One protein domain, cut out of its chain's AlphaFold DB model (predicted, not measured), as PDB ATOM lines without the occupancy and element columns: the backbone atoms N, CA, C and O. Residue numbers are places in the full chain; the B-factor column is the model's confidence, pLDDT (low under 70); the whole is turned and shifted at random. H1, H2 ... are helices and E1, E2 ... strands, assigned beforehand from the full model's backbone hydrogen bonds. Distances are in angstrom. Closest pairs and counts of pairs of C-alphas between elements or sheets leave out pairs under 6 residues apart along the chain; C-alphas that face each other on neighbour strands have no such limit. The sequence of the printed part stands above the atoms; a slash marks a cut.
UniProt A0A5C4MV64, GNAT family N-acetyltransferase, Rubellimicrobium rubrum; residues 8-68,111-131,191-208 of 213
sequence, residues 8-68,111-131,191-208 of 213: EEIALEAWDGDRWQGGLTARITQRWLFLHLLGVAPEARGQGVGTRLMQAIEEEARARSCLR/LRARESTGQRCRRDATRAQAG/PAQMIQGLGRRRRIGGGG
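AT A GLANCE: This is residues 8 to 68, 111 to 131 and 191 to 208 of the 213 residues of the protein "GNAT family N-acetyltransferase" of Rubellimicrobium rubrum (UniProt A0A5C4MV64). A twisted wall of four strands has helix H1 packed over one face and the short helix H3 over the other, while residues 115 to 131, with helix H2, stick out as a free arm. The arm makes the length: the C-alphas span 57 by 35 by 21 A, and the body without it 36 by 27 by 19 A. The 100 printed residues include three named helices and four named strands, in the order E1 E2 E3 H1 H2 H3 E4, class mixed. The mixed sheet runs E3 E2 E1 E4; the whole is loose, with a radius of gyration of the C-alphas of 17.3 A.

HOW THE PARTS SIT: E1, residues 8 to 16, and E2, residues 19 to 29, form an antiparallel hairpin, with N 10 and O 26 within hydrogen-bond range at 2.8 A. E3, residues 32 to 40, forms a hairpin with E2, N 34 and O 27 being 2.8 A apart; E1, E2 and E3 are a meander, each strand the antiparallel neighbour of the one before. H1, residues 49 to 63, is on the sheet at a height of 7.8 A, over E2 and E1; its closest C-alphas to E2 are Leu 53 and Gly 23, 6.7 A. H2, residues 117 to 131, is apart from H1. H3, residues 191 to 195, is on the opposite face from H1, over E2, at a height of 7.4 A; its closest C-alphas to E2 are Ile 195 and Thr 25, 6.5 A. E4, residues 200 to 206, is parallel to E1 at 24 degrees, with N 204 and O 13 at 2.8 A. In H1, H2 and H3 every O i to N i+4 pair is within hydrogen-bond range.

IN THESE COORDINATES: E1 begins at C-alpha 8 (-15.656, 3.764, -47.500), and E4 ends at C-alpha 206 (-36.273, 7.042, -31.167). E2 is 31.8 A long, H2 21.4 A.

THE WHOLE: Residues 69 to 110 and 132 to 190 are cut out, with gaps of 5.7 A and 55.4 A between C-alphas. Of the links printed whole, none is long. Confidence is low, under 70, in residues 112 to 131, 191 to 201 and 205 to 208.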
ATOM      1  N   GLU A   8     -14.347   3.150 -47.698       83.25
ATOM      2  CA  GLU A   8     -15.656   3.764 -47.500       83.25
ATOM      3  C   GLU A   8     -15.938   3.913 -46.002       83.25
ATOM      4  O   GLU A   8     -16.207   2.927 -45.312       83.25
ATOM      5  N   GLU A   9     -15.844   5.150 -45.510       89.19
ATOM      6  CA  GLU A   9     -16.135   5.521 -44.123       89.19
ATOM      7  C   GLU A   9     -17.645   5.675 -43.880       89.19
ATOM      8  O   GLU A   9     -18.380   6.281 -44.669       89.19
ATOM      9  N   ILE A  10     -18.102   5.150 -42.745       91.31
ATOM     10  CA  ILE A  10     -19.492   5.120 -42.294       91.31
ATOM     11  C   ILE A  10     -19.545   5.663 -40.867       91.31
ATOM     12  O   ILE A  10     -18.822   5.184 -39.998       91.31
ATOM     13  N   ALA A  11     -20.448   6.610 -40.614       93.50
ATOM     14  CA  ALA A  11     -20.762   7.094 -39.273       93.50
ATOM     15  C   ALA A  11     -22.259   6.904 -38.982       93.50
ATOM     16  O   ALA A  11     -23.111   7.388 -39.736       93.50
ATOM     17  N   LEU A  12     -22.584   6.200 -37.894       93.94
ATOM     18  CA  LEU A  12     -23.956   6.073 -37.387       93.94
ATOM     19  C   LEU A  12     -24.070   6.777 -36.038       93.94
ATOM     20  O   LEU A  12     -23.195   6.634 -35.190       93.94
ATOM     21  N   GLU A  13     -25.170   7.488 -35.819       94.81
ATOM     22  CA  GLU A  13     -25.423   8.221 -34.577       94.81
ATOM     23  C   GLU A  13     -26.813   7.881 -34.039       94.81
ATOM     24  O   GLU A  13     -27.797   7.937 -34.779       94.81
ATOM     25  N   ALA A  14     -26.902   7.561 -32.753       93.31
ATOM     26  CA  ALA A  14     -28.144   7.318 -32.037       93.31
ATOM     27  C   ALA A  14     -28.622   8.596 -31.347       93.31
ATOM     28  O   ALA A  14     -27.871   9.221 -30.600       93.31
ATOM     29  N   TRP A  15     -29.883   8.955 -31.577       93.88
ATOM     30  CA  TRP A  15     -30.505  10.162 -31.038       93.88
ATOM     31  C   TRP A  15     -31.888   9.856 -30.452       93.88
ATOM     32  O   TRP A  15     -32.612   8.987 -30.946       93.88
ATOM     33  N   ASP A  16     -32.257  10.603 -29.421       90.56
ATOM     34  CA  ASP A  16     -33.514  10.506 -28.680       90.56
ATOM     35  C   ASP A  16     -34.076  11.918 -28.495       90.56
ATOM     36  O   ASP A  16     -33.481  12.746 -27.799       90.56
ATOM     37  N   GLY A  17     -35.128  12.249 -29.250       91.88
ATOM     38  CA  GLY A  17     -35.376  13.644 -29.613       91.88
ATOM     39  C   GLY A  17     -34.085  14.270 -30.155       91.88
ATOM     40  O   GLY A  17     -33.372  13.642 -30.945       91.88
ATOM     41  N   ASP A  18     -33.739  15.462 -29.673       89.25
ATOM     42  CA  ASP A  18     -32.493  16.161 -30.016       89.25
ATOM     43  C   ASP A  18     -31.313  15.868 -29.074       89.25
ATOM     44  O   ASP A  18     -30.253  16.479 -29.197       89.25
ATOM     45  N   ARG A  19     -31.441  14.887 -28.171       90.50
ATOM     46  CA  ARG A  19     -30.327  14.397 -27.351       90.50
ATOM     47  C   ARG A  19     -29.535  13.331 -28.108       90.50
ATOM     48  O   ARG A  19     -30.087  12.314 -28.530       90.50
ATOM     49  N   TRP A  20     -28.227  13.537 -28.244       92.88
ATOM     50  CA  TRP A  20     -27.301  12.510 -28.730       92.88
ATOM     51  C   TRP A  20     -27.099  11.442 -27.651       92.88
ATOM     52  O   TRP A  20     -26.726  11.763 -26.528       92.88
ATOM     53  N   GLN A  21     -27.337  10.178 -27.998       95.38
ATOM     54  CA  GLN A  21     -27.238   9.036 -27.081       95.38
ATOM     55  C   GLN A  21     -25.993   8.173 -27.345       95.38
ATOM     56  O   GLN A  21     -25.571   7.396 -26.488       95.38
ATOM     57  N   GLY A  22     -25.399   8.267 -28.534       94.06
ATOM     58  CA  GLY A  22     -24.229   7.478 -28.903       94.06
ATOM     59  C   GLY A  22     -23.925   7.529 -30.393       94.06
ATOM     60  O   GLY A  22     -24.671   8.098 -31.185       94.06
ATOM     61  N   GLY A  23     -22.850   6.872 -30.804       95.50
ATOM     62  CA  GLY A  23     -22.540   6.675 -32.210       95.50
ATOM     63  C   GLY A  23     -21.379   5.717 -32.426       95.50
ATOM     64  O   GLY A  23     -20.739   5.266 -31.476       95.50
ATOM     65  N   LEU A  24     -21.113   5.409 -33.688       95.38
ATOM     66  CA  LEU A  24     -19.978   4.599 -34.106       95.38
ATOM     67  C   LEU A  24     -19.409   5.088 -35.433       95.38
ATOM     68  O   LEU A  24     -20.140   5.638 -36.263       95.38
ATOM     69  N   THR A  25     -18.133   4.797 -35.659       94.31
ATOM     70  CA  THR A  25     -17.483   4.922 -36.967       94.31
ATOM     71  C   THR A  25     -16.939   3.577 -37.427       94.31
ATOM     72  O   THR A  25     -16.502   2.745 -36.626       94.31
ATOM     73  N   ALA A  26     -16.989   3.340 -38.733       95.12
ATOM     74  CA  ALA A  26     -16.523   2.109 -39.348       95.12
ATOM     75  C   ALA A  26     -16.082   2.334 -40.795       95.12
ATOM     76  O   ALA A  26     -16.642   3.170 -41.498       95.12
ATOM     77  N   ARG A  27     -15.140   1.517 -41.259       93.56
ATOM     78  CA  ARG A  27     -14.573   1.559 -42.609       93.56
ATOM     79  C   ARG A  27     -14.780   0.237 -43.317       93.56
ATOM     80  O   ARG A  27     -14.529  -0.822 -42.743       93.56
ATOM     81  N   ILE A  28     -15.149   0.285 -44.593       91.31
ATOM     82  CA  ILE A  28     -15.145  -0.898 -45.455       91.31
ATOM     83  C   ILE A  28     -13.847  -0.963 -46.258       91.31
ATOM     84  O   ILE A  28     -13.393   0.013 -46.855       91.31
ATOM     85  N   THR A  29     -13.230  -2.142 -46.288       89.00
ATOM     86  CA  THR A  29     -12.053  -2.441 -47.116       89.00
ATOM     87  C   THR A  29     -12.091  -3.915 -47.516       89.00
ATOM     88  O   THR A  29     -12.344  -4.775 -46.679       89.00
ATOM     89  N   GLN A  30     -11.897  -4.225 -48.804       83.44
ATOM     90  CA  GLN A  30     -11.912  -5.601 -49.345       83.44
ATOM     91  C   GLN A  30     -13.137  -6.452 -48.925       83.44
ATOM     92  O   GLN A  30     -13.030  -7.651 -48.679       83.44
ATOM     93  N   ARG A  31     -14.327  -5.834 -48.846       88.06
ATOM     94  CA  ARG A  31     -15.581  -6.443 -48.346       88.06
ATOM     95  C   ARG A  31     -15.555  -6.870 -46.868       88.06
ATOM     96  O   ARG A  31     -16.435  -7.613 -46.450       88.06
ATOM     97  N   TRP A  32     -14.627  -6.389 -46.055       92.06
ATOM     98  CA  TRP A  32     -14.718  -6.463 -44.596       92.06
ATOM     99  C   TRP A  32     -15.090  -5.090 -44.051       92.06
ATOM    100  O   TRP A  32     -14.608  -4.080 -44.564       92.06
ATOM    101  N   LEU A  33     -15.944  -5.053 -43.028       95.19
ATOM    102  CA  LEU A  33     -16.194  -3.842 -42.255       95.19
ATOM    103  C   LEU A  33     -15.357  -3.897 -40.976       95.19
ATOM    104  O   LEU A  33     -15.477  -4.847 -40.205       95.19
ATOM    105  N   PHE A  34     -14.515  -2.888 -40.780       96.19
ATOM    106  CA  PHE A  34     -13.782  -2.647 -39.545       96.19
ATOM    107  C   PHE A  34     -14.507  -1.563 -38.750       96.19
ATOM    108  O   PHE A  34     -14.689  -0.461 -39.268       96.19
ATOM    109  N   LEU A  35     -14.938  -1.859 -37.524       95.75
ATOM    110  CA  LEU A  35     -15.463  -0.842 -36.613       95.75
ATOM    111  C   LEU A  35     -14.290  -0.174 -35.891       95.75
ATOM    112  O   LEU A  35     -13.500  -0.849 -35.237       95.75
ATOM    113  N   HIS A  36     -14.197   1.148 -36.028       91.56
ATOM    114  CA  HIS A  36     -13.108   1.968 -35.489       91.56
ATOM    115  C   HIS A  36     -13.390   2.455 -34.068       91.56
ATOM    116  O   HIS A  36     -12.505   2.449 -33.218       91.56
ATOM    117  N   LEU A  37     -14.615   2.918 -33.818       91.69
ATOM    118  CA  LEU A  37     -15.027   3.498 -32.543       91.69
ATOM    119  C   LEU A  37     -16.506   3.203 -32.305       91.69
ATOM    120  O   LEU A  37     -17.311   3.310 -33.227       91.69
ATOM    121  N   LEU A  38     -16.864   2.890 -31.061       94.94
ATOM    122  CA  LEU A  38     -18.237   2.853 -30.566       94.94
ATOM    123  C   LEU A  38     -18.284   3.637 -29.254       94.94
ATOM    124  O   LEU A  38     -17.506   3.370 -28.341       94.94
ATOM    125  N   GLY A  39     -19.210   4.584 -29.153       93.31
ATOM    126  CA  GLY A  39     -19.431   5.382 -27.955       93.31
ATOM    127  C   GLY A  39     -20.910   5.497 -27.615       93.31
ATOM    128  O   GLY A  39     -21.758   5.601 -28.496       93.31
ATOM    129  N   VAL A  40     -21.211   5.498 -26.320       93.75
ATOM    130  CA  VAL A  40     -22.555   5.712 -25.772       93.75
ATOM    131  C   VAL A  40     -22.431   6.752 -24.664       93.75
ATOM    132  O   VAL A  40     -21.543   6.625 -23.808       93.75
ATOM    133  N   ALA A  41     -23.291   7.773 -24.703       92.62
ATOM    134  CA  ALA A  41     -23.368   8.813 -23.679       92.62
ATOM    135  C   ALA A  41     -23.538   8.162 -22.290       92.62
ATOM    136  O   ALA A  41     -24.272   7.171 -22.206       92.62
ATOM    137  N   PRO A  42     -22.858   8.628 -21.224       92.44
ATOM    138  CA  PRO A  42     -22.903   7.987 -19.907       92.44
ATOM    139  C   PRO A  42     -24.326   7.698 -19.413       92.44
ATOM    140  O   PRO A  42     -24.609   6.587 -18.969       92.44
ATOM    141  N   GLU A  43     -25.229   8.652 -19.616       92.56
ATOM    142  CA  GLU A  43     -26.638   8.646 -19.210       92.56
ATOM    143  C   GLU A  43     -27.476   7.640 -20.015       92.56
ATOM    144  O   GLU A  43     -28.553   7.237 -19.583       92.56
ATOM    145  N   ALA A  44     -26.983   7.228 -21.186       91.69
ATOM    146  CA  ALA A  44     -27.640   6.330 -22.134       91.69
ATOM    147  C   ALA A  44     -27.083   4.890 -22.093       91.69
ATOM    148  O   ALA A  44     -27.516   4.011 -22.852       91.69
ATOM    149  N   ARG A  45     -26.102   4.625 -21.217       92.00
ATOM    150  CA  ARG A  45     -25.570   3.276 -20.954       92.00
ATOM    151  C   ARG A  45     -26.645   2.410 -20.284       92.00
ATOM    152  O   ARG A  45     -27.630   2.907 -19.752       92.00
ATOM    153  N   GLY A  46     -26.518   1.088 -20.396       91.44
ATOM    154  CA  GLY A  46     -27.550   0.131 -19.958       91.44
ATOM    155  C   GLY A  46     -28.776   0.040 -20.884       91.44
ATOM    156  O   GLY A  46     -29.256  -1.057 -21.145       91.44
ATOM    157  N   GLN A  47     -29.207   1.142 -21.508       93.75
ATOM    158  CA  GLN A  47     -30.441   1.253 -22.313       93.75
ATOM    159  C   GLN A  47     -30.366   0.630 -23.730       93.75
ATOM    160  O   GLN A  47     -31.069   1.041 -24.661       93.75
ATOM    161  N   GLY A  48     -29.456  -0.323 -23.955       95.50
ATOM    162  CA  GLY A  48     -29.294  -1.030 -25.233       95.50
ATOM    163  C   GLY A  48     -28.796  -0.194 -26.427       95.50
ATOM    164  O   GLY A  48     -28.724  -0.728 -27.533       95.50
ATOM    165  N   VAL A  49     -28.426   1.083 -26.243       96.06
ATOM    166  CA  VAL A  49     -27.984   1.989 -27.330       96.06
ATOM    167  C   VAL A  49     -26.836   1.390 -28.149       96.06
ATOM    168  O   VAL A  49     -26.931   1.314 -29.373       96.06
ATOM    169  N   GLY A  50     -25.792   0.891 -27.479       95.50
ATOM    170  CA  GLY A  50     -24.652   0.240 -28.134       95.50
ATOM    171  C   GLY A  50     -25.058  -0.996 -28.944       95.50
ATOM    172  O   GLY A  50     -24.581  -1.186 -30.057       95.50
ATOM    173  N   THR A  51     -25.995  -1.804 -28.438       96.81
ATOM    174  CA  THR A  51     -26.531  -2.973 -29.156       96.81
ATOM    175  C   THR A  51     -27.259  -2.563 -30.436       96.81
ATOM    176  O   THR A  51     -27.002  -3.146 -31.487       96.81
ATOM    177  N   ARG A  52     -28.115  -1.529 -30.380       95.56
ATOM    178  CA  ARG A  52     -28.824  -1.001 -31.564       95.56
ATOM    179  C   ARG A  52     -27.848  -0.457 -32.611       95.56
ATOM    180  O   ARG A  52     -27.987  -0.748 -33.796       95.56
ATOM    181  N   LEU A  53     -26.830   0.276 -32.161       96.75
ATOM    182  CA  LEU A  53     -25.734   0.787 -32.988       96.75
ATOM    183  C   LEU A  53     -24.974  -0.349 -33.702       96.75
ATOM    184  O   LEU A  53     -24.831  -0.318 -34.926       96.75
ATOM    185  N   MET A  54     -24.579  -1.397 -32.971       96.88
ATOM    186  CA  MET A  54     -23.920  -2.586 -33.534       96.88
ATOM    187  C   MET A  54     -24.802  -3.344 -34.539       96.88
ATOM    188  O   MET A  54     -24.334  -3.751 -35.602       96.88
ATOM    189  N   GLN A  55     -26.093  -3.510 -34.245       95.94
ATOM    190  CA  GLN A  55     -27.039  -4.149 -35.166       95.94
ATOM    191  C   GLN A  55     -27.188  -3.351 -36.471       95.94
ATOM    192  O   GLN A  55     -27.162  -3.941 -37.551       95.94
ATOM    193  N   ALA A  56     -27.274  -2.019 -36.382       95.44
ATOM    194  CA  ALA A  56     -27.412  -1.139 -37.539       95.44
ATOM    195  C   ALA A  56     -26.174  -1.158 -38.456       95.44
ATOM    196  O   ALA A  56     -26.323  -1.191 -39.680       95.44
ATOM    197  N   ILE A  57     -24.951  -1.198 -37.907       95.12
ATOM    198  CA  ILE A  57     -23.741  -1.289 -38.743       95.12
ATOM    199  C   ILE A  57     -23.555  -2.680 -39.360       95.12
ATOM    200  O   ILE A  57     -23.105  -2.785 -40.499       95.12
ATOM    201  N   GLU A  58     -23.984  -3.753 -38.686       94.69
ATOM    202  CA  GLU A  58     -24.041  -5.084 -39.304       94.69
ATOM    203  C   GLU A  58     -25.080  -5.169 -40.435       94.69
ATOM    204  O   GLU A  58     -24.875  -5.897 -41.407       94.69
ATOM    205  N   GLU A  59     -26.197  -4.443 -40.338       93.31
ATOM    206  CA  GLU A  59     -27.175  -4.326 -41.427       93.31
ATOM    207  C   GLU A  59     -26.618  -3.556 -42.624       93.31
ATOM    208  O   GLU A  59     -26.761  -4.015 -43.758       93.31
ATOM    209  N   GLU A  60     -25.917  -2.448 -42.385       91.94
ATOM    210  CA  GLU A  60     -25.245  -1.685 -43.438       91.94
ATOM    211  C   GLU A  60     -24.124  -2.514 -44.103       91.94
ATOM    212  O   GLU A  60     -24.014  -2.539 -45.331       91.94
ATOM    213  N   ALA A  61     -23.369  -3.296 -43.321       92.12
ATOM    214  CA  ALA A  61     -22.386  -4.253 -43.830       92.12
ATOM    215  C   ALA A  61     -23.034  -5.329 -44.728       92.12
ATOM    216  O   ALA A  61     -22.546  -5.599 -45.828       92.12
ATOM    217  N   ARG A  62     -24.170  -5.914 -44.311       91.44
ATOM    218  CA  ARG A  62     -24.948  -6.864 -45.137       91.44
ATOM    219  C   ARG A  62     -25.459  -6.210 -46.423       91.44
ATOM    220  O   ARG A  62     -25.363  -6.819 -47.487       91.44
ATOM    221  N   ALA A  63     -25.976  -4.981 -46.349       89.69
ATOM    222  CA  ALA A  63     -26.474  -4.238 -47.509       89.69
ATOM    223  C   ALA A  63     -25.368  -3.964 -48.544       89.69
ATOM    224  O   ALA A  63     -25.608  -4.052 -49.748       89.69
ATOM    225  N   ARG A  64     -24.139  -3.720 -48.078       89.31
ATOM    226  CA  ARG A  64     -22.937  -3.510 -48.906       89.31
ATOM    227  C   ARG A  64     -22.227  -4.809 -49.299       89.31
ATOM    228  O   ARG A  64     -21.134  -4.779 -49.858       89.31
ATOM    229  N   SER A  65     -22.853  -5.962 -49.050       90.12
ATOM    230  CA  SER A  65     -22.303  -7.291 -49.352       90.12
ATOM    231  C   SER A  65     -20.921  -7.542 -48.732       90.12
ATOM    232  O   SER A  65     -20.104  -8.283 -49.300       90.12
ATOM    233  N   CYS A  66     -20.651  -6.952 -47.563       91.19
ATOM    234  CA  CYS A  66     -19.504  -7.323 -46.749       91.19
ATOM    235  C   CYS A  66     -19.596  -8.804 -46.359       91.19
ATOM    236  O   CYS A  66     -20.679  -9.372 -46.257       91.19
ATOM    237  N   LEU A  67     -18.450  -9.442 -46.150       91.00
ATOM    238  CA  LEU A  67     -18.350 -10.831 -45.722       91.00
ATOM    239  C   LEU A  67     -18.459 -10.942 -44.200       91.00
ATOM    240  O   LEU A  67     -19.166 -11.824 -43.717       91.00
ATOM    241  N   ARG A  68     -17.782 -10.051 -43.463       91.31
ATOM    242  CA  ARG A  68     -17.708 -10.035 -41.992       91.31
ATOM    243  C   ARG A  68     -17.573  -8.616 -41.435       91.31
ATOM    244  O   ARG A  68     -17.147  -7.704 -42.147       91.31
ATOM    245  N   LEU A 111     -21.900 -12.590 -43.318       72.62
ATOM    246  CA  LEU A 111     -22.985 -11.611 -43.331       72.62
ATOM    247  C   LEU A 111     -23.892 -11.855 -44.549       72.62
ATOM    248  O   LEU A 111     -23.809 -11.175 -45.571       72.62
ATOM    249  N   ARG A 112     -24.765 -12.863 -44.464       61.88
ATOM    250  CA  ARG A 112     -25.717 -13.162 -45.535       61.88
ATOM    251  C   ARG A 112     -26.674 -11.982 -45.688       61.88
ATOM    252  O   ARG A 112     -27.331 -11.577 -44.728       61.88
ATOM    253  N   ALA A 113     -26.763 -11.445 -46.902       55.09
ATOM    254  CA  ALA A 113     -27.800 -10.483 -47.245       55.09
ATOM    255  C   ALA A 113     -29.176 -11.096 -46.940       55.09
ATOM    256  O   ALA A 113     -29.413 -12.269 -47.240       55.09
ATOM    257  N   ARG A 114     -30.092 -10.311 -46.355       51.78
ATOM    258  CA  ARG A 114     -31.494 -10.731 -46.236       51.78
ATOM    259  C   ARG A 114     -32.038 -10.921 -47.648       51.78
ATOM    260  O   ARG A 114     -32.170  -9.967 -48.408       51.78
ATOM    261  N   GLU A 115     -32.317 -12.168 -47.993       47.78
ATOM    262  CA  GLU A 115     -32.885 -12.531 -49.284       47.78
ATOM    263  C   GLU A 115     -34.228 -11.833 -49.457       47.78
ATOM    264  O   GLU A 115     -35.085 -11.898 -48.574       47.78
ATOM    265  N   SER A 116     -34.417 -11.167 -50.598       47.53
ATOM    266  CA  SER A 116     -35.724 -10.606 -50.922       47.53
ATOM    267  C   SER A 116     -36.769 -11.728 -50.954       47.53
ATOM    268  O   SER A 116     -36.462 -12.862 -51.337       47.53
ATOM    269  N   THR A 117     -38.020 -11.425 -50.605       50.75
ATOM    270  CA  THR A 117     -39.127 -12.399 -50.668       50.75
ATOM    271  C   THR A 117     -39.230 -13.055 -52.056       50.75
ATOM    272  O   THR A 117     -39.524 -14.243 -52.163       50.75
ATOM    273  N   GLY A 118     -38.878 -12.318 -53.120       50.16
ATOM    274  CA  GLY A 118     -38.782 -12.840 -54.487       50.16
ATOM    275  C   GLY A 118     -37.593 -13.784 -54.738       50.16
ATOM    276  O   GLY A 118     -37.735 -14.726 -55.513       50.16
ATOM    277  N   GLN A 119     -36.440 -13.594 -54.081       54.50
ATOM    278  CA  GLN A 119     -35.325 -14.555 -54.137       54.50
ATOM    279  C   GLN A 119     -35.682 -15.873 -53.443       54.50
ATOM    280  O   GLN A 119     -35.340 -16.934 -53.962       54.50
ATOM    281  N   ARG A 120     -36.366 -15.803 -52.293       53.56
ATOM    282  CA  ARG A 120     -36.821 -16.981 -51.539       53.56
ATOM    283  C   ARG A 120     -37.786 -17.817 -52.382       53.56
ATOM    284  O   ARG A 120     -37.475 -18.960 -52.692       53.56
ATOM    285  N   CYS A 121     -38.840 -17.183 -52.900       47.94
ATOM    286  CA  CYS A 121     -39.834 -17.825 -53.763       47.94
ATOM    287  C   CYS A 121     -39.211 -18.505 -55.005       47.94
ATOM    288  O   CYS A 121     -39.555 -19.639 -55.331       47.94
ATOM    289  N   ARG A 122     -38.212 -17.884 -55.658       51.22
ATOM    290  CA  ARG A 122     -37.474 -18.521 -56.772       51.22
ATOM    291  C   ARG A 122     -36.647 -19.739 -56.351       51.22
ATOM    292  O   ARG A 122     -36.460 -20.648 -57.161       51.22
ATOM    293  N   ARG A 123     -36.119 -19.757 -55.126       53.97
ATOM    294  CA  ARG A 123     -35.292 -20.865 -54.627       53.97
ATOM    295  C   ARG A 123     -36.143 -22.046 -54.164       53.97
ATOM    296  O   ARG A 123     -35.784 -23.190 -54.420       53.97
ATOM    297  N   ASP A 124     -37.302 -21.760 -53.580       54.06
ATOM    298  CA  ASP A 124     -38.311 -22.771 -53.270       54.06
ATOM    299  C   ASP A 124     -38.884 -23.374 -54.570       54.06
ATOM    300  O   ASP A 124     -38.981 -24.595 -54.683       54.06
ATOM    301  N   ALA A 125     -39.117 -22.559 -55.608       51.75
ATOM    302  CA  ALA A 125     -39.523 -23.034 -56.936       51.75
ATOM    303  C   ALA A 125     -38.465 -23.927 -57.620       51.75
ATOM    304  O   ALA A 125     -38.809 -24.975 -58.158       51.75
ATOM    305  N   THR A 126     -37.173 -23.577 -57.558       52.88
ATOM    306  CA  THR A 126     -36.104 -24.437 -58.118       52.88
ATOM    307  C   THR A 126     -35.894 -25.717 -57.308       52.88
ATOM    308  O   THR A 126     -35.600 -26.761 -57.889       52.88
ATOM    309  N   ARG A 127     -36.116 -25.693 -55.986       52.16
ATOM    310  CA  ARG A 127     -36.120 -26.907 -55.153       52.16
ATOM    311  C   ARG A 127     -37.328 -27.805 -55.451       52.16
ATOM    312  O   ARG A 127     -37.170 -29.022 -55.479       52.16
ATOM    313  N   ALA A 128     -38.495 -27.222 -55.731       51.84
ATOM    314  CA  ALA A 128     -39.673 -27.958 -56.186       51.84
ATOM    315  C   ALA A 128     -39.445 -28.591 -57.572       51.84
ATOM    316  O   ALA A 128     -39.713 -29.774 -57.746       51.84
ATOM    317  N   GLN A 129     -38.859 -27.858 -58.526       51.72
ATOM    318  CA  GLN A 129     -38.516 -28.380 -59.857       51.72
ATOM    319  C   GLN A 129     -37.483 -29.521 -59.804       51.72
ATOM    320  O   GLN A 129     -37.635 -30.512 -60.513       51.72
ATOM    321  N   ALA A 130     -36.485 -29.437 -58.918       50.00
ATOM    322  CA  ALA A 130     -35.529 -30.524 -58.691       50.00
ATOM    323  C   ALA A 130     -36.174 -31.797 -58.097       50.00
ATOM    324  O   ALA A 130     -35.692 -32.897 -58.354       50.00
ATOM    325  N   GLY A 131     -37.270 -31.670 -57.337       42.81
ATOM    326  CA  GLY A 131     -38.084 -32.810 -56.894       42.81
ATOM    327  C   GLY A 131     -39.072 -33.317 -57.954       42.81
ATOM    328  O   GLY A 131     -39.359 -34.510 -58.009       42.81
ATOM    329  N   PRO A 191     -16.574  10.392 -27.310       51.59
ATOM    330  CA  PRO A 191     -16.722   9.742 -28.608       51.59
ATOM    331  C   PRO A 191     -17.510  10.606 -29.596       51.59
ATOM    332  O   PRO A 191     -17.182  10.639 -30.778       51.59
ATOM    333  N   ALA A 192     -18.479  11.379 -29.091       49.19
ATOM    334  CA  ALA A 192     -19.210  12.401 -29.831       49.19
ATOM    335  C   ALA A 192     -18.295  13.318 -30.666       49.19
ATOM    336  O   ALA A 192     -18.527  13.465 -31.863       49.19
ATOM    337  N   GLN A 193     -17.226  13.874 -30.085       45.09
ATOM    338  CA  GLN A 193     -16.336  14.817 -30.776       45.09
ATOM    339  C   GLN A 193     -15.531  14.145 -31.902       45.09
ATOM    340  O   GLN A 193     -15.319  14.745 -32.953       45.09
ATOM    341  N   MET A 194     -15.129  12.880 -31.726       51.91
ATOM    342  CA  MET A 194     -14.430  12.113 -32.769       51.91
ATOM    343  C   MET A 194     -15.373  11.614 -33.879       51.91
ATOM    344  O   MET A 194     -14.966  11.512 -35.035       51.91
ATOM    345  N   ILE A 195     -16.643  11.345 -33.560       56.84
ATOM    346  CA  ILE A 195     -17.663  10.895 -34.523       56.84
ATOM    347  C   ILE A 195     -18.180  12.066 -35.384       56.84
ATOM    348  O   ILE A 195     -18.436  11.894 -36.577       56.84
ATOM    349  N   GLN A 196     -18.263  13.278 -34.824       50.91
ATOM    350  CA  GLN A 196     -18.780  14.479 -35.501       50.91
ATOM    351  C   GLN A 196     -17.981  14.911 -36.752       50.91
ATOM    352  O   GLN A 196     -18.522  15.628 -37.598       50.91
ATOM    353  N   GLY A 197     -16.728  14.468 -36.913       44.75
ATOM    354  CA  GLY A 197     -15.845  14.869 -38.018       44.75
ATOM    355  C   GLY A 197     -15.872  13.998 -39.285       44.75
ATOM    356  O   GLY A 197     -15.235  14.371 -40.268       44.75
ATOM    357  N   LEU A 198     -16.557  12.844 -39.295       48.81
ATOM    358  CA  LEU A 198     -16.326  11.795 -40.306       48.81
ATOM    359  C   LEU A 198     -17.528  11.492 -41.227       48.81
ATOM    360  O   LEU A 198     -18.589  11.057 -40.787       48.81
ATOM    361  N   GLY A 199     -17.292  11.607 -42.540       53.97
ATOM    362  CA  GLY A 199     -18.001  10.865 -43.594       53.97
ATOM    363  C   GLY A 199     -19.508  11.116 -43.775       53.97
ATOM    364  O   GLY A 199     -20.073  12.141 -43.390       53.97
ATOM    365  N   ARG A 200     -20.181  10.156 -44.431       61.34
ATOM    366  CA  ARG A 200     -21.644  10.160 -44.602       61.34
ATOM    367  C   ARG A 200     -22.313   9.713 -43.300       61.34
ATOM    368  O   ARG A 200     -22.394   8.515 -43.032       61.34
ATOM    369  N   ARG A 201     -22.829  10.670 -42.525       69.12
ATOM    370  CA  ARG A 201     -23.601  10.407 -41.300       69.12
ATOM    371  C   ARG A 201     -25.007   9.869 -41.594       69.12
ATOM    372  O   ARG A 201     -25.689  10.362 -42.496       69.12
ATOM    373  N   ARG A 202     -25.482   8.919 -40.779       81.25
ATOM    374  CA  ARG A 202     -26.901   8.522 -40.687       81.25
ATOM    375  C   ARG A 202     -27.359   8.522 -39.221       81.25
ATOM    376  O   ARG A 202     -26.810   7.795 -38.398       81.25
ATOM    377  N   ARG A 203     -28.414   9.292 -38.931       81.19
ATOM    378  CA  ARG A 203     -29.131   9.314 -37.642       81.19
ATOM    379  C   ARG A 203     -30.064   8.102 -37.542       81.19
ATOM    380  O   ARG A 203     -30.850   7.866 -38.459       81.19
ATOM    381  N   ILE A 204     -29.988   7.359 -36.441       76.81
ATOM    382  CA  ILE A 204     -31.026   6.424 -35.989       76.81
ATOM    383  C   ILE A 204     -31.786   7.103 -34.842       76.81
ATOM    384  O   ILE A 204     -31.168   7.599 -33.900       76.81
ATOM    385  N   GLY A 205     -33.110   7.209 -34.963       56.50
ATOM    386  CA  GLY A 205     -33.952   7.968 -34.031       56.50
ATOM    387  C   GLY A 205     -34.856   7.077 -33.183       56.50
ATOM    388  O   GLY A 205     -35.337   6.052 -33.665       56.50
ATOM    389  N   GLY A 206     -35.114   7.493 -31.942       45.22
ATOM    390  CA  GLY A 206     -36.273   7.042 -31.167       45.22
ATOM    391  C   GLY A 206     -37.523   7.837 -31.558       45.22
ATOM    392  O   GLY A 206     -37.508   9.065 -31.509       45.22
ATOM    393  N   GLY A 207     -38.587   7.150 -31.980       38.66
ATOM    394  CA  GLY A 207     -39.859   7.775 -32.352       38.66
ATOM    395  C   GLY A 207     -40.798   7.901 -31.154       38.66
ATOM    396  O   GLY A 207     -41.344   6.900 -30.701       38.66
ATOM    397  N   GLY A 208     -40.996   9.125 -30.662       31.58
ATOM    398  CA  GLY A 208     -42.074   9.464 -29.732       31.58
ATOM    399  C   GLY A 208     -43.262  10.045 -30.494       31.58
ATOM    400  O   GLY A 208     -43.350  11.263 -30.654       31.58
TER     401      GLY A 208